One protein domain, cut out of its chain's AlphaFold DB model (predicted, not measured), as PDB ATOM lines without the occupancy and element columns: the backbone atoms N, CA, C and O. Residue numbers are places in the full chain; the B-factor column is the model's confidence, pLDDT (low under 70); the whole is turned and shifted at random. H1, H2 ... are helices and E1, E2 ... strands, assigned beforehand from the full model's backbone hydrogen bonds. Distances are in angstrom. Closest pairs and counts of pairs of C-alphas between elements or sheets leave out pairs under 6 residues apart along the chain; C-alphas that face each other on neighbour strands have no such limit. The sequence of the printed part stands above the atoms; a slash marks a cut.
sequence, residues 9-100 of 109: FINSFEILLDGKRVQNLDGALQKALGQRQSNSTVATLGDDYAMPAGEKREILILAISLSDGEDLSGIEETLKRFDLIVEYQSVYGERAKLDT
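AT A GLANCE: This is residues 9 to 100 of the 109 residues of an uncharacterized protein of Salinivibrio kushneri (UniProt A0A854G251). Two long strands, E1 and E5, run side by side along the length of a twisted sheet, with E6 beside E5 and short E3 beside the beginning of E1. Near the other end of E1, where E5 begins, two short helices, H1 and H2, pack together, and a separate two-stranded ribbon, E2 and E4, lies on the H1 side; from it the chain reaches out to E3 and comes back. The 92 printed residues hold two named helices and six named strands, in the order E1 H1 E2 E3 E4 H2 E5 E6, and the class is mixed, helices and strands. The larger sheet has the order E3 - E1 - E5 - E6, the smaller E2 - E4, both antiparallel. The whole is loose, with a radius of gyration of the C-alphas of 15.4 A, and elongated, spanning 51 by 26 by 20 A.

IN THESE COORDINATES: Find C-alpha 9 at (-60.680, -12.307, -25.272); from there E1, residues 9 to 17, runs 24.7 A. Next come H1, residues 25 to 33, 11.9 A long, and E2, residues 38 to 42, 12.9 A long. Look at C-alpha 49 at (-61.983, -8.275, -21.617) for the beginning of E3, residues 49 to 51. E4 is residues 60 to 64, 12.8 A long, and H2 is residues 73 to 79. E5, residues 82 to 90, runs 25.7 A, and E6, residues 95 to 99, runs 13.5 A to C-alpha 99 at (-46.456, -8.414, -32.156).

HOW THE PARTS SIT: Begin with the larger sheet, where E1 and E5 are antiparallel at 167 degrees; look for N 9 and O 89, 2.8 A apart, and N 85 and O 14, also 2.8 A. Edge strand E3 is antiparallel to E1, with N 10 and O 49 2.9 A apart. E5 and E6 form a hairpin, with N 86 and O 98 2.9 A apart. Just past E1, residues 20 to 21 pair antiparallel with residues 16 to 17. H1 is on this sheet but only grazes it, with residues 25 to 32; H2 is not on it. H1 and H2 touch, the C-alphas of Ala 32 and Thr 78 being closest at 6.4 A, opposite ways at a shallow tilt of 34 degrees, only just short of steep. In both helices every O i to N i+4 pair is within hydrogen-bond range. The closest C-alphas of H1 and E2 are those of Asp 26 and Ser 40, 7.2 A. E2 and E4 are antiparallel at 167 degrees, with N 41 and O 61 2.9 A apart. E1 is apart from both E2 and E4.

THE WHOLE: The C-alphas farthest apart are those of Asp 68 and Tyr 92, 51.5 A. The printed part has no cut and no long link. The mean pLDDT of the printed part is 87.0, and no printed residue is under 70.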
ATOM      1  N   PHE A   9     -61.028 -12.506 -26.670       93.38
ATOM      2  CA  PHE A   9     -60.680 -12.307 -25.272       93.38
ATOM      3  C   PHE A   9     -59.233 -11.842 -25.207       93.38
ATOM      4  O   PHE A   9     -58.332 -12.573 -25.617       93.38
ATOM      5  N   ILE A  10     -59.012 -10.616 -24.741       91.88
ATOM      6  CA  ILE A  10     -57.670 -10.058 -24.589       91.88
ATOM      7  C   ILE A  10     -57.106 -10.556 -23.262       91.88
ATOM      8  O   ILE A  10     -57.598 -10.188 -22.200       91.88
ATOM      9  N   ASN A  11     -56.086 -11.411 -23.327       88.31
ATOM     10  CA  ASN A  11     -55.477 -12.010 -22.141       88.31
ATOM     11  C   ASN A  11     -54.397 -11.107 -21.548       88.31
ATOM     12  O   ASN A  11     -54.260 -11.018 -20.331       88.31
ATOM     13  N   SER A  12     -53.610 -10.455 -22.403       88.06
ATOM     14  CA  SER A  12     -52.563  -9.540 -21.969       88.06
ATOM     15  C   SER A  12     -52.204  -8.540 -23.063       88.06
ATOM     16  O   SER A  12     -52.393  -8.787 -24.257       88.06
ATOM     17  N   PHE A  13     -51.656  -7.402 -22.642       87.94
ATOM     18  CA  PHE A  13     -50.935  -6.495 -23.520       87.94
ATOM     19  C   PHE A  13     -49.620  -6.076 -22.863       87.94
ATOM     20  O   PHE A  13     -49.553  -5.826 -21.659       87.94
ATOM     21  N   GLU A  14     -48.564  -5.987 -23.662       89.69
ATOM     22  CA  GLU A  14     -47.253  -5.522 -23.228       89.69
ATOM     23  C   GLU A  14     -46.762  -4.429 -24.166       89.69
ATOM     24  O   GLU A  14     -46.722  -4.611 -25.383       89.69
ATOM     25  N   ILE A  15     -46.365  -3.297 -23.589       90.06
ATOM     26  CA  ILE A  15     -45.715  -2.219 -24.328       90.06
ATOM     27  C   ILE A  15     -44.206  -2.395 -24.188       90.06
ATOM     28  O   ILE A  15     -43.689  -2.591 -23.081       90.06
ATOM     29  N   LEU A  16     -43.494  -2.313 -25.304       92.81
ATOM     30  CA  LEU A  16     -42.039  -2.286 -25.340       92.81
ATOM     31  C   LEU A  16     -41.554  -0.902 -25.768       92.81
ATOM     32  O   LEU A  16     -42.245  -0.200 -26.496       92.81
ATOM     33  N   LEU A  17     -40.351  -0.534 -25.339       92.31
ATOM     34  CA  LEU A  17     -39.585   0.599 -25.850       92.31
ATOM     35  C   LEU A  17     -38.198   0.084 -26.230       92.31
ATOM     36  O   LEU A  17     -37.492  -0.466 -25.377       92.31
ATOM     37  N   ASP A  18     -37.827   0.230 -27.502       91.75
ATOM     38  CA  ASP A  18     -36.585  -0.312 -28.069       91.75
ATOM     39  C   ASP A  18     -36.407  -1.813 -27.730       91.75
ATOM     40  O   ASP A  18     -35.347  -2.265 -27.283       91.75
ATOM     41  N   GLY A  19     -37.494  -2.587 -27.853       91.81
ATOM     42  CA  GLY A  19     -37.527  -4.024 -27.566       91.81
ATOM     43  C   GLY A  19     -37.519  -4.419 -26.082       91.81
ATOM     44  O   GLY A  19     -37.518  -5.614 -25.781       91.81
ATOM     45  N   LYS A  20     -37.530  -3.463 -25.143       93.31
ATOM     46  CA  LYS A  20     -37.561  -3.731 -23.694       93.31
ATOM     47  C   LYS A  20     -38.931  -3.443 -23.104       93.31
ATOM     48  O   LYS A  20     -39.511  -2.400 -23.380       93.31
ATOM     49  N   ARG A  21     -39.414  -4.330 -22.231       93.25
ATOM     50  CA  ARG A  21     -40.710  -4.170 -21.559       93.25
ATOM     51  C   ARG A  21     -40.768  -2.884 -20.738       93.25
ATOM     52  O   ARG A  21     -39.903  -2.631 -19.898       93.25
ATOM     53  N   VAL A  22     -41.822  -2.109 -20.962       91.12
ATOM     54  CA  VAL A  22     -42.121  -0.879 -20.236       91.12
ATOM     55  C   VAL A  22     -42.968  -1.218 -19.013       91.12
ATOM     56  O   VAL A  22     -44.078  -1.723 -19.140       91.12
ATOM     57  N   GLN A  23     -42.436  -0.956 -17.819       88.94
ATOM     58  CA  GLN A  23     -43.175  -1.116 -16.554       88.94
ATOM     59  C   GLN A  23     -43.841   0.187 -16.096       88.94
ATOM     60  O   GLN A  23     -44.888   0.159 -15.464       88.94
ATOM     61  N   ASN A  24     -43.227   1.327 -16.424       88.44
ATOM     62  CA  ASN A  24     -43.746   2.663 -16.153       88.44
ATOM     63  C   ASN A  24     -43.885   3.398 -17.488       88.44
ATOM     64  O   ASN A  24     -42.885   3.870 -18.038       88.44
ATOM     65  N   LEU A  25     -45.109   3.447 -18.018       86.44
ATOM     66  CA  LEU A  25     -45.357   4.041 -19.327       86.44
ATOM     67  C   LEU A  25     -45.132   5.550 -19.326       86.44
ATOM     68  O   LEU A  25     -44.481   6.044 -20.239       86.44
ATOM     69  N   ASP A  26     -45.570   6.261 -18.287       84.69
ATOM     70  CA  ASP A  26     -45.377   7.711 -18.196       84.69
ATOM     71  C   ASP A  26     -43.890   8.072 -18.188       84.69
ATOM     72  O   ASP A  26     -43.449   8.933 -18.946       84.69
ATOM     73  N   GLY A  27     -43.080   7.344 -17.414       87.75
ATOM     74  CA  GLY A  27     -41.626   7.529 -17.408       87.75
ATOM     75  C   GLY A  27     -40.970   7.191 -18.753       87.75
ATOM     76  O   GLY A  27     -40.023   7.860 -19.169       87.75
ATOM     77  N   ALA A  28     -41.472   6.173 -19.459       89.69
ATOM     78  CA  ALA A  28     -40.983   5.813 -20.787       89.69
ATOM     79  C   ALA A  28     -41.340   6.874 -21.840       89.69
ATOM     80  O   ALA A  28     -40.474   7.262 -22.624       89.69
ATOM     81  N   LEU A  29     -42.575   7.382 -21.820       87.88
ATOM     82  CA  LEU A  29     -43.041   8.466 -22.685       87.88
ATOM     83  C   LEU A  29     -42.245   9.744 -22.432       87.88
ATOM     84  O   LEU A  29     -41.747  10.343 -23.378       87.88
ATOM     85  N   GLN A  30     -42.036  10.117 -21.170       85.94
ATOM     86  CA  GLN A  30     -41.260  11.302 -20.809       85.94
ATOM     87  C   GLN A  30     -39.795  11.181 -21.259       85.94
ATOM     88  O   GLN A  30     -39.216  12.124 -21.793       85.94
ATOM     89  N   LYS A  31     -39.193   9.991 -21.129       86.50
ATOM     90  CA  LYS A  31     -37.838   9.730 -21.636       86.50
ATOM     91  C   LYS A  31     -37.762   9.797 -23.164       86.50
ATOM     92  O   LYS A  31     -36.749  10.248 -23.695       86.50
ATOM     93  N   ALA A  32     -38.788   9.316 -23.862       86.75
ATOM     94  CA  ALA A  32     -38.819   9.291 -25.319       86.75
ATOM     95  C   ALA A  32     -39.095  10.683 -25.911       86.75
ATOM     96  O   ALA A  32     -38.389  11.111 -26.817       86.75
ATOM     97  N   LEU A  33     -40.081  11.400 -25.369       85.12
ATOM     98  CA  LEU A  33     -40.551  12.698 -25.862       85.12
ATOM     99  C   LEU A  33     -39.745  13.885 -25.310       85.12
ATOM    100  O   LEU A  33     -39.862  15.000 -25.828       85.12
ATOM    101  N   GLY A  34     -38.913  13.653 -24.291       82.06
ATOM    102  CA  GLY A  34     -38.063  14.657 -23.662       82.06
ATOM    103  C   GLY A  34     -38.844  15.591 -22.736       82.06
ATOM    104  O   GLY A  34     -39.765  15.183 -22.039       82.06
ATOM    105  N   GLN A  35     -38.475  16.875 -22.723       73.88
ATOM    106  CA  GLN A  35     -39.123  17.894 -21.879       73.88
ATOM    107  C   GLN A  35     -40.480  18.383 -22.416       73.88
ATOM    108  O   GLN A  35     -41.028  19.359 -21.905       73.88
ATOM    109  N   ARG A  36     -41.036  17.731 -23.445       77.12
ATOM    110  CA  ARG A  36     -42.341  18.109 -23.986       77.12
ATOM    111  C   ARG A  36     -43.431  17.839 -22.958       77.12
ATOM    112  O   ARG A  36     -43.534  16.735 -22.423       77.12
ATOM    113  N   GLN A  37     -44.267  18.846 -22.716       75.19
ATOM    114  CA  GLN A  37     -45.487  18.644 -21.949       75.19
ATOM    115  C   GLN A  37     -46.403  17.719 -22.744       75.19
ATOM    116  O   GLN A  37     -46.808  18.024 -23.867       75.19
ATOM    117  N   SER A  38     -46.684  16.562 -22.160       79.38
ATOM    118  CA  SER A  38     -47.599  15.586 -22.721       79.38
ATOM    119  C   SER A  38     -48.482  15.034 -21.617       79.38
ATOM    120  O   SER A  38     -48.034  14.846 -20.486       79.38
ATOM    121  N   ASN A  39     -49.742  14.799 -21.961       82.12
ATOM    122  CA  ASN A  39     -50.685  14.071 -21.129       82.12
ATOM    123  C   ASN A  39     -50.955  12.735 -21.809       82.12
ATOM    124  O   ASN A  39     -51.212  12.691 -23.015       82.12
ATOM    125  N   SER A  40     -50.890  11.655 -21.041       84.19
ATOM    126  CA  SER A  40     -51.155  10.309 -21.527       84.19
ATOM    127  C   SER A  40     -52.426   9.771 -20.870       84.19
ATOM    128  O   SER A  40     -52.708  10.048 -19.703       84.19
ATOM    129  N   THR A  41     -53.198   9.004 -21.633       83.75
ATOM    130  CA  THR A  41     -54.270   8.164 -21.101       83.75
ATOM    131  C   THR A  41     -54.017   6.747 -21.573       83.75
ATOM    132  O   THR A  41     -53.899   6.499 -22.775       83.75
ATOM    133  N   VAL A  42     -53.960   5.813 -20.627       82.69
ATOM    134  CA  VAL A  42     -53.776   4.387 -20.901       82.69
ATOM    135  C   VAL A  42     -55.067   3.656 -20.592       82.69
ATOM    136  O   VAL A  42     -55.620   3.791 -19.497       82.69
ATOM    137  N   ALA A  43     -55.549   2.860 -21.540       83.50
ATOM    138  CA  ALA A  43     -56.683   1.995 -21.273       83.50
ATOM    139  C   ALA A  43     -56.268   0.886 -20.303       83.50
ATOM    140  O   ALA A  43     -55.336   0.126 -20.557       83.50
ATOM    141  N   THR A  44     -57.013   0.766 -19.208       79.75
ATOM    142  CA  THR A  44     -56.996  -0.440 -18.381       79.75
ATOM    143  C   THR A  44     -58.124  -1.339 -18.864       79.75
ATOM    144  O   THR A  44     -59.282  -0.917 -18.915       79.75
ATOM    145  N   LEU A  45     -57.783  -2.557 -19.270       83.81
ATOM    146  CA  LEU A  45     -58.748  -3.587 -19.634       83.81
ATOM    147  C   LEU A  45     -58.889  -4.529 -18.439       83.81
ATOM    148  O   LEU A  45     -57.891  -4.851 -17.801       83.81
ATOM    149  N   GLY A  46     -60.122  -4.909 -18.108       78.12
ATOM    150  CA  GLY A  46     -60.363  -5.898 -17.061       78.12
ATOM    151  C   GLY A  46     -59.908  -7.290 -17.493       78.12
ATOM    152  O   GLY A  46     -59.761  -7.551 -18.691       78.12
ATOM    153  N   ASP A  47     -59.733  -8.174 -16.513       74.88
ATOM    154  CA  ASP A  47     -59.496  -9.593 -16.768       74.88
ATOM    155  C   ASP A  47     -60.612 -10.142 -17.672       74.88
ATOM    156  O   ASP A  47     -61.790  -9.814 -17.499       74.88
ATOM    157  N   ASP A  48     -60.226 -10.925 -18.679       77.38
ATOM    158  CA  ASP A  48     -61.123 -11.493 -19.695       77.38
ATOM    159  C   ASP A  48     -61.916 -10.464 -20.516       77.38
ATOM    160  O   ASP A  48     -63.015 -10.759 -20.998       77.38
ATOM    161  N   TYR A  49     -61.370  -9.258 -20.724       91.44
ATOM    162  CA  TYR A  49     -61.983  -8.275 -21.617       91.44
ATOM    163  C   TYR A  49     -62.291  -8.898 -22.987       91.44
ATOM    164  O   TYR A  49     -61.401  -9.217 -23.782       91.44
ATOM    165  N   ALA A  50     -63.586  -9.065 -23.245       93.12
ATOM    166  CA  ALA A  50     -64.112  -9.585 -24.490       93.12
ATOM    167  C   ALA A  50     -64.298  -8.418 -25.456       93.12
ATOM    168  O   ALA A  50     -65.207  -7.610 -25.288       93.12
ATOM    169  N   MET A  51     -63.435  -8.350 -26.462       93.62
ATOM    170  CA  MET A  51     -63.474  -7.352 -27.522       93.62
ATOM    171  C   MET A  51     -64.388  -7.847 -28.656       93.62
ATOM    172  O   MET A  51     -63.969  -8.737 -29.409       93.62
ATOM    173  N   PRO A  52     -65.639  -7.358 -28.793       93.75
ATOM    174  CA  PRO A  52     -66.535  -7.702 -29.894       93.75
ATOM    175  C   PRO A  52     -65.902  -7.603 -31.284       93.75
ATOM    176  O   PRO A  52     -64.968  -6.836 -31.527       93.75
ATOM    177  N   ALA A  53     -66.455  -8.376 -32.219       92.88
ATOM    178  CA  ALA A  53     -66.088  -8.293 -33.628       92.88
ATOM    179  C   ALA A  53     -66.286  -6.858 -34.146       92.88
ATOM    180  O   ALA A  53     -67.323  -6.238 -33.911       92.88
ATOM    181  N   GLY A  54     -65.274  -6.326 -34.828       91.06
ATOM    182  CA  GLY A  54     -65.257  -4.959 -35.343       91.06
ATOM    183  C   GLY A  54     -64.913  -3.876 -34.316       91.06
ATOM    184  O   GLY A  54     -64.715  -2.729 -34.715       91.06
ATOM    185  N   GLU A  55     -64.788  -4.186 -33.020       92.69
ATOM    186  CA  GLU A  55     -64.395  -3.166 -32.045       92.69
ATOM    187  C   GLU A  55     -62.964  -2.676 -32.328       92.69
ATOM    188  O   GLU A  55     -62.048  -3.444 -32.653       92.69
ATOM    189  N   LYS A  56     -62.757  -1.365 -32.179       91.31
ATOM    190  CA  LYS A  56     -61.440  -0.733 -32.101       91.31
ATOM    191  C   LYS A  56     -61.256  -0.202 -30.685       91.31
ATOM    192  O   LYS A  56     -62.094   0.540 -30.188       91.31
ATOM    193  N   ARG A  57     -60.134  -0.562 -30.066       89.38
ATOM    194  CA  ARG A  57     -59.761  -0.107 -28.730       89.38
ATOM    195  C   ARG A  57     -58.464   0.679 -28.801       89.38
ATOM    196  O   ARG A  57     -57.493   0.211 -29.393       89.38
ATOM    197  N   GLU A  58     -58.474   1.869 -28.222       88.62
ATOM    198  CA  GLU A  58     -57.286   2.704 -28.067       88.62
ATOM    199  C   GLU A  58     -56.613   2.323 -26.750       88.62
ATOM    200  O   GLU A  58     -57.245   2.368 -25.698       88.62
ATOM    201  N   ILE A  59     -55.357   1.874 -26.818       84.00
ATOM    202  CA  ILE A  59     -54.597   1.437 -25.635       84.00
ATOM    203  C   ILE A  59     -53.820   2.600 -25.020       84.00
ATOM    204  O   ILE A  59     -53.742   2.708 -23.801       84.00
ATOM    205  N   LEU A  60     -53.291   3.485 -25.861       83.94
ATOM    206  CA  LEU A  60     -52.583   4.693 -25.466       83.94
ATOM    207  C   LEU A  60     -53.100   5.857 -26.305       83.94
ATOM    208  O   LEU A  60     -53.065   5.802 -27.534       83.94
ATOM    209  N   ILE A  61     -53.539   6.910 -25.625       86.12
ATOM    210  CA  ILE A  61     -53.844   8.206 -26.221       86.12
ATOM    211  C   ILE A  61     -52.841   9.198 -25.653       86.12
ATOM    212  O   ILE A  61     -52.633   9.255 -24.442       86.12
ATOM    213  N   LEU A  62     -52.218   9.977 -26.530       84.81
ATOM    214  CA  LEU A  62     -51.215  10.961 -26.161       84.81
ATOM    215  C   LEU A  62     -51.649  12.335 -26.665       84.81
ATOM    216  O   LEU A  62     -51.849  12.531 -27.862       84.81
ATOM    217  N   ALA A  63     -51.779  13.284 -25.746       86.12
ATOM    218  CA  ALA A  63     -52.007  14.686 -26.055       86.12
ATOM    219  C   ALA A  63     -50.697  15.451 -25.854       86.12
ATOM    220  O   ALA A  63     -50.129  15.435 -24.762       86.12
ATOM    221  N   ILE A  64     -50.222  16.115 -26.907       84.00
ATOM    222  CA  ILE A  64     -48.966  16.872 -26.906       84.00
ATOM    223  C   ILE A  64     -49.269  18.297 -27.350       84.00
ATOM    224  O   ILE A  64     -49.983  18.507 -28.330       84.00
ATOM    225  N   SER A  65     -48.705  19.272 -26.644       82.00
ATOM    226  CA  SER A  65     -48.711  20.661 -27.093       82.00
ATOM    227  C   SER A  65     -47.578  20.886 -28.090       82.00
ATOM    228  O   SER A  65     -46.419  20.626 -27.774       82.00
ATOM    229  N   LEU A  66     -47.920  21.369 -29.282       82.25
ATOM    230  CA  LEU A  66     -46.950  21.791 -30.291       82.25
ATOM    231  C   LEU A  66     -46.693  23.290 -30.173       82.25
ATOM    232  O   LEU A  66     -47.620  24.063 -29.919       82.25
ATOM    233  N   SER A  67     -45.439  23.688 -30.372       80.38
ATOM    234  CA  SER A  67     -45.070  25.097 -30.524       80.38
ATOM    235  C   SER A  67     -45.276  25.557 -31.971       80.38
ATOM    236  O   SER A  67     -45.305  24.735 -32.889       80.38
ATOM    237  N   ASP A  68     -45.377  26.869 -32.200       77.38
ATOM    238  CA  ASP A  68     -45.479  27.421 -33.557       77.38
ATOM    239  C   ASP A  68     -44.296  26.967 -34.430       77.38
ATOM    240  O   ASP A  68     -43.132  27.232 -34.122       77.38
ATOM    241  N   GLY A  69     -44.610  26.280 -35.532       74.25
ATOM    242  CA  GLY A  69     -43.630  25.759 -36.486       74.25
ATOM    243  C   GLY A  69     -43.067  24.367 -36.169       74.25
ATOM    244  O   GLY A  69     -42.305  23.851 -36.984       74.25
ATOM    245  N   GLU A  70     -43.436  23.738 -35.046       79.19
ATOM    246  CA  GLU A  70     -43.185  22.305 -34.835       79.19
ATOM    247  C   GLU A  70     -44.220  21.462 -35.591       79.19
ATOM    248  O   GLU A  70     -45.414  21.765 -35.599       79.19
ATOM    249  N   ASP A  71     -43.763  20.366 -36.198       78.94
ATOM    250  CA  ASP A  71     -44.629  19.353 -36.792       78.94
ATOM    251  C   ASP A  71     -44.660  18.069 -35.945       78.94
ATOM    252  O   ASP A  71     -43.901  17.884 -34.988       78.94
ATOM    253  N   LEU A  72     -45.571  17.163 -36.297       81.69
ATOM    254  CA  LEU A  72     -45.712  15.879 -35.614       81.69
ATOM    255  C   LEU A  72     -44.659  14.852 -36.044       81.69
ATOM    256  O   LEU A  72     -44.545  13.813 -35.400       81.69
ATOM    257  N   SER A  73     -43.863  15.112 -37.084       82.88
ATOM    258  CA  SER A  73     -43.027  14.082 -37.713       82.88
ATOM    259  C   SER A  73     -41.958  13.533 -36.759       82.88
ATOM    260  O   SER A  73     -41.770  12.321 -36.654       82.88
ATOM    261  N   GLY A  74     -41.320  14.406 -35.973       83.06
ATOM    262  CA  GLY A  74     -40.347  13.991 -34.957       83.06
ATOM    263  C   GLY A  74     -40.974  13.217 -33.789       83.06
ATOM    264  O   GLY A  74     -40.336  12.341 -33.197       83.06
ATOM    265  N   ILE A  75     -42.235  13.514 -33.468       84.50
ATOM    266  CA  ILE A  75     -43.006  12.789 -32.453       84.50
ATOM    267  C   ILE A  75     -43.385  11.410 -32.987       84.50
ATOM    268  O   ILE A  75     -43.175  10.419 -32.295       84.50
ATOM    269  N   GLU A  76     -43.886  11.327 -34.216       85.50
ATOM    270  CA  GLU A  76     -44.226  10.062 -34.867       85.50
ATOM    271  C   GLU A  76     -43.011   9.136 -34.948       85.50
ATOM    272  O   GLU A  76     -43.105   7.966 -34.581       85.50
ATOM    273  N   GLU A  77     -41.845   9.661 -35.335       87.31
ATOM    274  CA  GLU A  77     -40.604   8.881 -35.377       87.31
ATOM    275  C   GLU A  77     -40.183   8.388 -33.986       87.31
ATOM    276  O   GLU A  77     -39.722   7.259 -33.821       87.31
ATOM    277  N   THR A  78     -40.409   9.203 -32.954       88.06
ATOM    278  CA  THR A  78     -40.174   8.800 -31.564       88.06
ATOM    279  C   THR A  78     -41.125   7.682 -31.136       88.06
ATOM    280  O   THR A  78     -40.697   6.733 -30.479       88.06
ATOM    281  N   LEU A  79     -42.402   7.767 -31.516       87.62
ATOM    282  CA  LEU A  79     -43.421   6.781 -31.160       87.62
ATOM    283  C   LEU A  79     -43.226   5.440 -31.878       87.62
ATOM    284  O   LEU A  79     -43.575   4.413 -31.304       87.62
ATOM    285  N   LYS A  80     -42.586   5.410 -33.057       89.25
ATOM    286  CA  LYS A  80     -42.211   4.156 -33.751       89.25
ATOM    287  C   LYS A  80     -41.251   3.262 -32.962       89.25
ATOM    288  O   LYS A  80     -41.097   2.096 -33.301       89.25
ATOM    289  N   ARG A  81     -40.590   3.794 -31.931       91.12
ATOM    290  CA  ARG A  81     -39.722   3.017 -31.028       91.12
ATOM    291  C   ARG A  81     -40.501   2.187 -30.014       91.12
ATOM    292  O   ARG A  81     -39.904   1.360 -29.319       91.12
ATOM    293  N   PHE A  82     -41.795   2.466 -29.872       91.25
ATOM    294  CA  PHE A  82     -42.678   1.692 -29.026       91.25
ATOM    295  C   PHE A  82     -43.312   0.566 -29.826       91.25
ATOM    296  O   PHE A  82     -43.810   0.774 -30.930       91.25
ATOM    297  N   ASP A  83     -43.358  -0.608 -29.211       91.94
ATOM    298  CA  ASP A  83     -44.031  -1.771 -29.766       91.94
ATOM    299  C   ASP A  83     -45.150  -2.230 -28.843       91.94
ATOM    300  O   ASP A  83     -45.093  -2.034 -27.626       91.94
ATOM    301  N   LEU A  84     -46.148  -2.887 -29.423       90.56
ATOM    302  CA  LEU A  84     -47.238  -3.514 -28.703       90.56
ATOM    303  C   LEU A  84     -47.241  -5.013 -28.986       90.56
ATOM    304  O   LEU A  84     -47.237  -5.459 -30.136       90.56
ATOM    305  N   ILE A  85     -47.305  -5.782 -27.911       91.94
ATOM    306  CA  ILE A  85     -47.599  -7.204 -27.943       91.94
ATOM    307  C   ILE A  85     -48.980  -7.407 -27.334       91.94
ATOM    308  O   ILE A  85     -49.243  -6.892 -26.251       91.94
ATOM    309  N   VAL A  86     -49.843  -8.167 -28.002       90.44
ATOM    310  CA  VAL A  86     -51.164  -8.542 -27.482       90.44
ATOM    311  C   VAL A  86     -51.331 -10.044 -27.600       90.44
ATOM    312  O   VAL A  86     -51.229 -10.591 -28.698       90.44
ATOM    313  N   GLU A  87     -51.620 -10.705 -26.486       91.56
ATOM    314  CA  GLU A  87     -52.041 -12.105 -26.480       91.56
ATOM    315  C   GLU A  87     -53.556 -12.163 -26.342       91.56
ATOM    316  O   GLU A  87     -54.147 -11.507 -25.477       91.56
ATOM    317  N   TYR A  88     -54.190 -12.930 -27.222       91.50
ATOM    318  CA  TYR A  88     -55.638 -13.033 -27.254       91.50
ATOM    319  C   TYR A  88     -56.101 -14.430 -27.648       91.50
ATOM    320  O   TYR A  88     -55.388 -15.207 -28.291       91.50
ATOM    321  N   GLN A  89     -57.341 -14.730 -27.282       92.69
ATOM    322  CA  GLN A  89     -58.006 -15.982 -27.593       92.69
ATOM    323  C   GLN A  89     -59.339 -15.704 -28.286       92.69
ATOM    324  O   GLN A  89     -60.135 -14.887 -27.826       92.69
ATOM    325  N   SER A  90     -59.606 -16.381 -29.399       90.94
ATOM    326  CA  SER A  90     -60.915 -16.319 -30.044       90.94
ATOM    327  C   SER A  90     -61.964 -17.049 -29.204       90.94
ATOM    328  O   SER A  90     -61.657 -17.949 -28.417       90.94
ATOM    329  N   VAL A  91     -63.239 -16.727 -29.424       89.50
ATOM    330  CA  VAL A  91     -64.357 -17.473 -28.822       89.50
ATOM    331  C   VAL A  91     -64.361 -18.973 -29.161       89.50
ATOM    332  O   VAL A  91     -64.967 -19.764 -28.445       89.50
ATOM    333  N   TYR A  92     -63.641 -19.386 -30.206       89.25
ATOM    334  CA  TYR A  92     -63.494 -20.786 -30.614       89.25
ATOM    335  C   TYR A  92     -62.324 -21.505 -29.922       89.25
ATOM    336  O   TYR A  92     -62.084 -22.681 -30.184       89.25
ATOM    337  N   GLY A  93     -61.597 -20.822 -29.032       87.88
ATOM    338  CA  GLY A  93     -60.488 -21.395 -28.267       87.88
ATOM    339  C   GLY A  93     -59.112 -21.239 -28.914       87.88
ATOM    340  O   GLY A  93     -58.110 -21.626 -28.313       87.88
ATOM    341  N   GLU A  94     -59.034 -20.653 -30.108       89.44
ATOM    342  CA  GLU A  94     -57.766 -20.433 -30.799       89.44
ATOM    343  C   GLU A  94     -57.002 -19.284 -30.151       89.44
ATOM    344  O   GLU A  94     -57.539 -18.189 -29.985       89.44
ATOM    345  N   ARG A  95     -55.741 -19.528 -29.799       92.00
ATOM    346  CA  ARG A  95     -54.852 -18.510 -29.238       92.00
ATOM    347  C   ARG A  95     -53.970 -17.931 -30.324       92.00
ATOM    348  O   ARG A  95     -53.416 -18.669 -31.138       92.00
ATOM    349  N   ALA A  96     -53.806 -16.620 -30.289       90.31
ATOM    350  CA  ALA A  96     -52.951 -15.893 -31.202       90.31
ATOM    351  C   ALA A  96     -52.240 -14.750 -30.474       90.31
ATOM    352  O   ALA A  96     -52.570 -14.384 -29.341       90.31
ATOM    353  N   LYS A  97     -51.219 -14.219 -31.139       91.44
ATOM    354  CA  LYS A  97     -50.383 -13.145 -30.627       91.44
ATOM    355  C   LYS A  97     -50.153 -12.133 -31.733       91.44
ATOM    356  O   LYS A  97     -49.630 -12.502 -32.777       91.44
ATOM    357  N   LEU A  98     -50.499 -10.882 -31.459       90.00
ATOM    358  CA  LEU A  98     -50.066  -9.735 -32.245       90.00
ATOM    359  C   LEU A  98     -48.738  -9.234 -31.668       90.00
ATOM    360  O   LEU A  98     -48.639  -9.017 -30.462       90.00
ATOM    361  N   ASP A  99     -47.736  -9.033 -32.517       92.38
ATOM    362  CA  ASP A  99     -46.456  -8.414 -32.156       92.38
ATOM    363  C   ASP A  99     -46.060  -7.414 -33.247       92.38
ATOM    364  O   ASP A  99     -45.674  -7.801 -34.356       92.38
ATOM    365  N   THR A 100     -46.171  -6.116 -32.951       91.00
ATOM    366  CA  THR A 100     -45.973  -5.046 -33.948       91.00
ATOM    367  C   THR A 100     -44.535  -4.924 -34.453       91.00
ATOM    368  O   THR A 100     -44.298  -4.231 -35.437       91.00
TER     369      THR A 100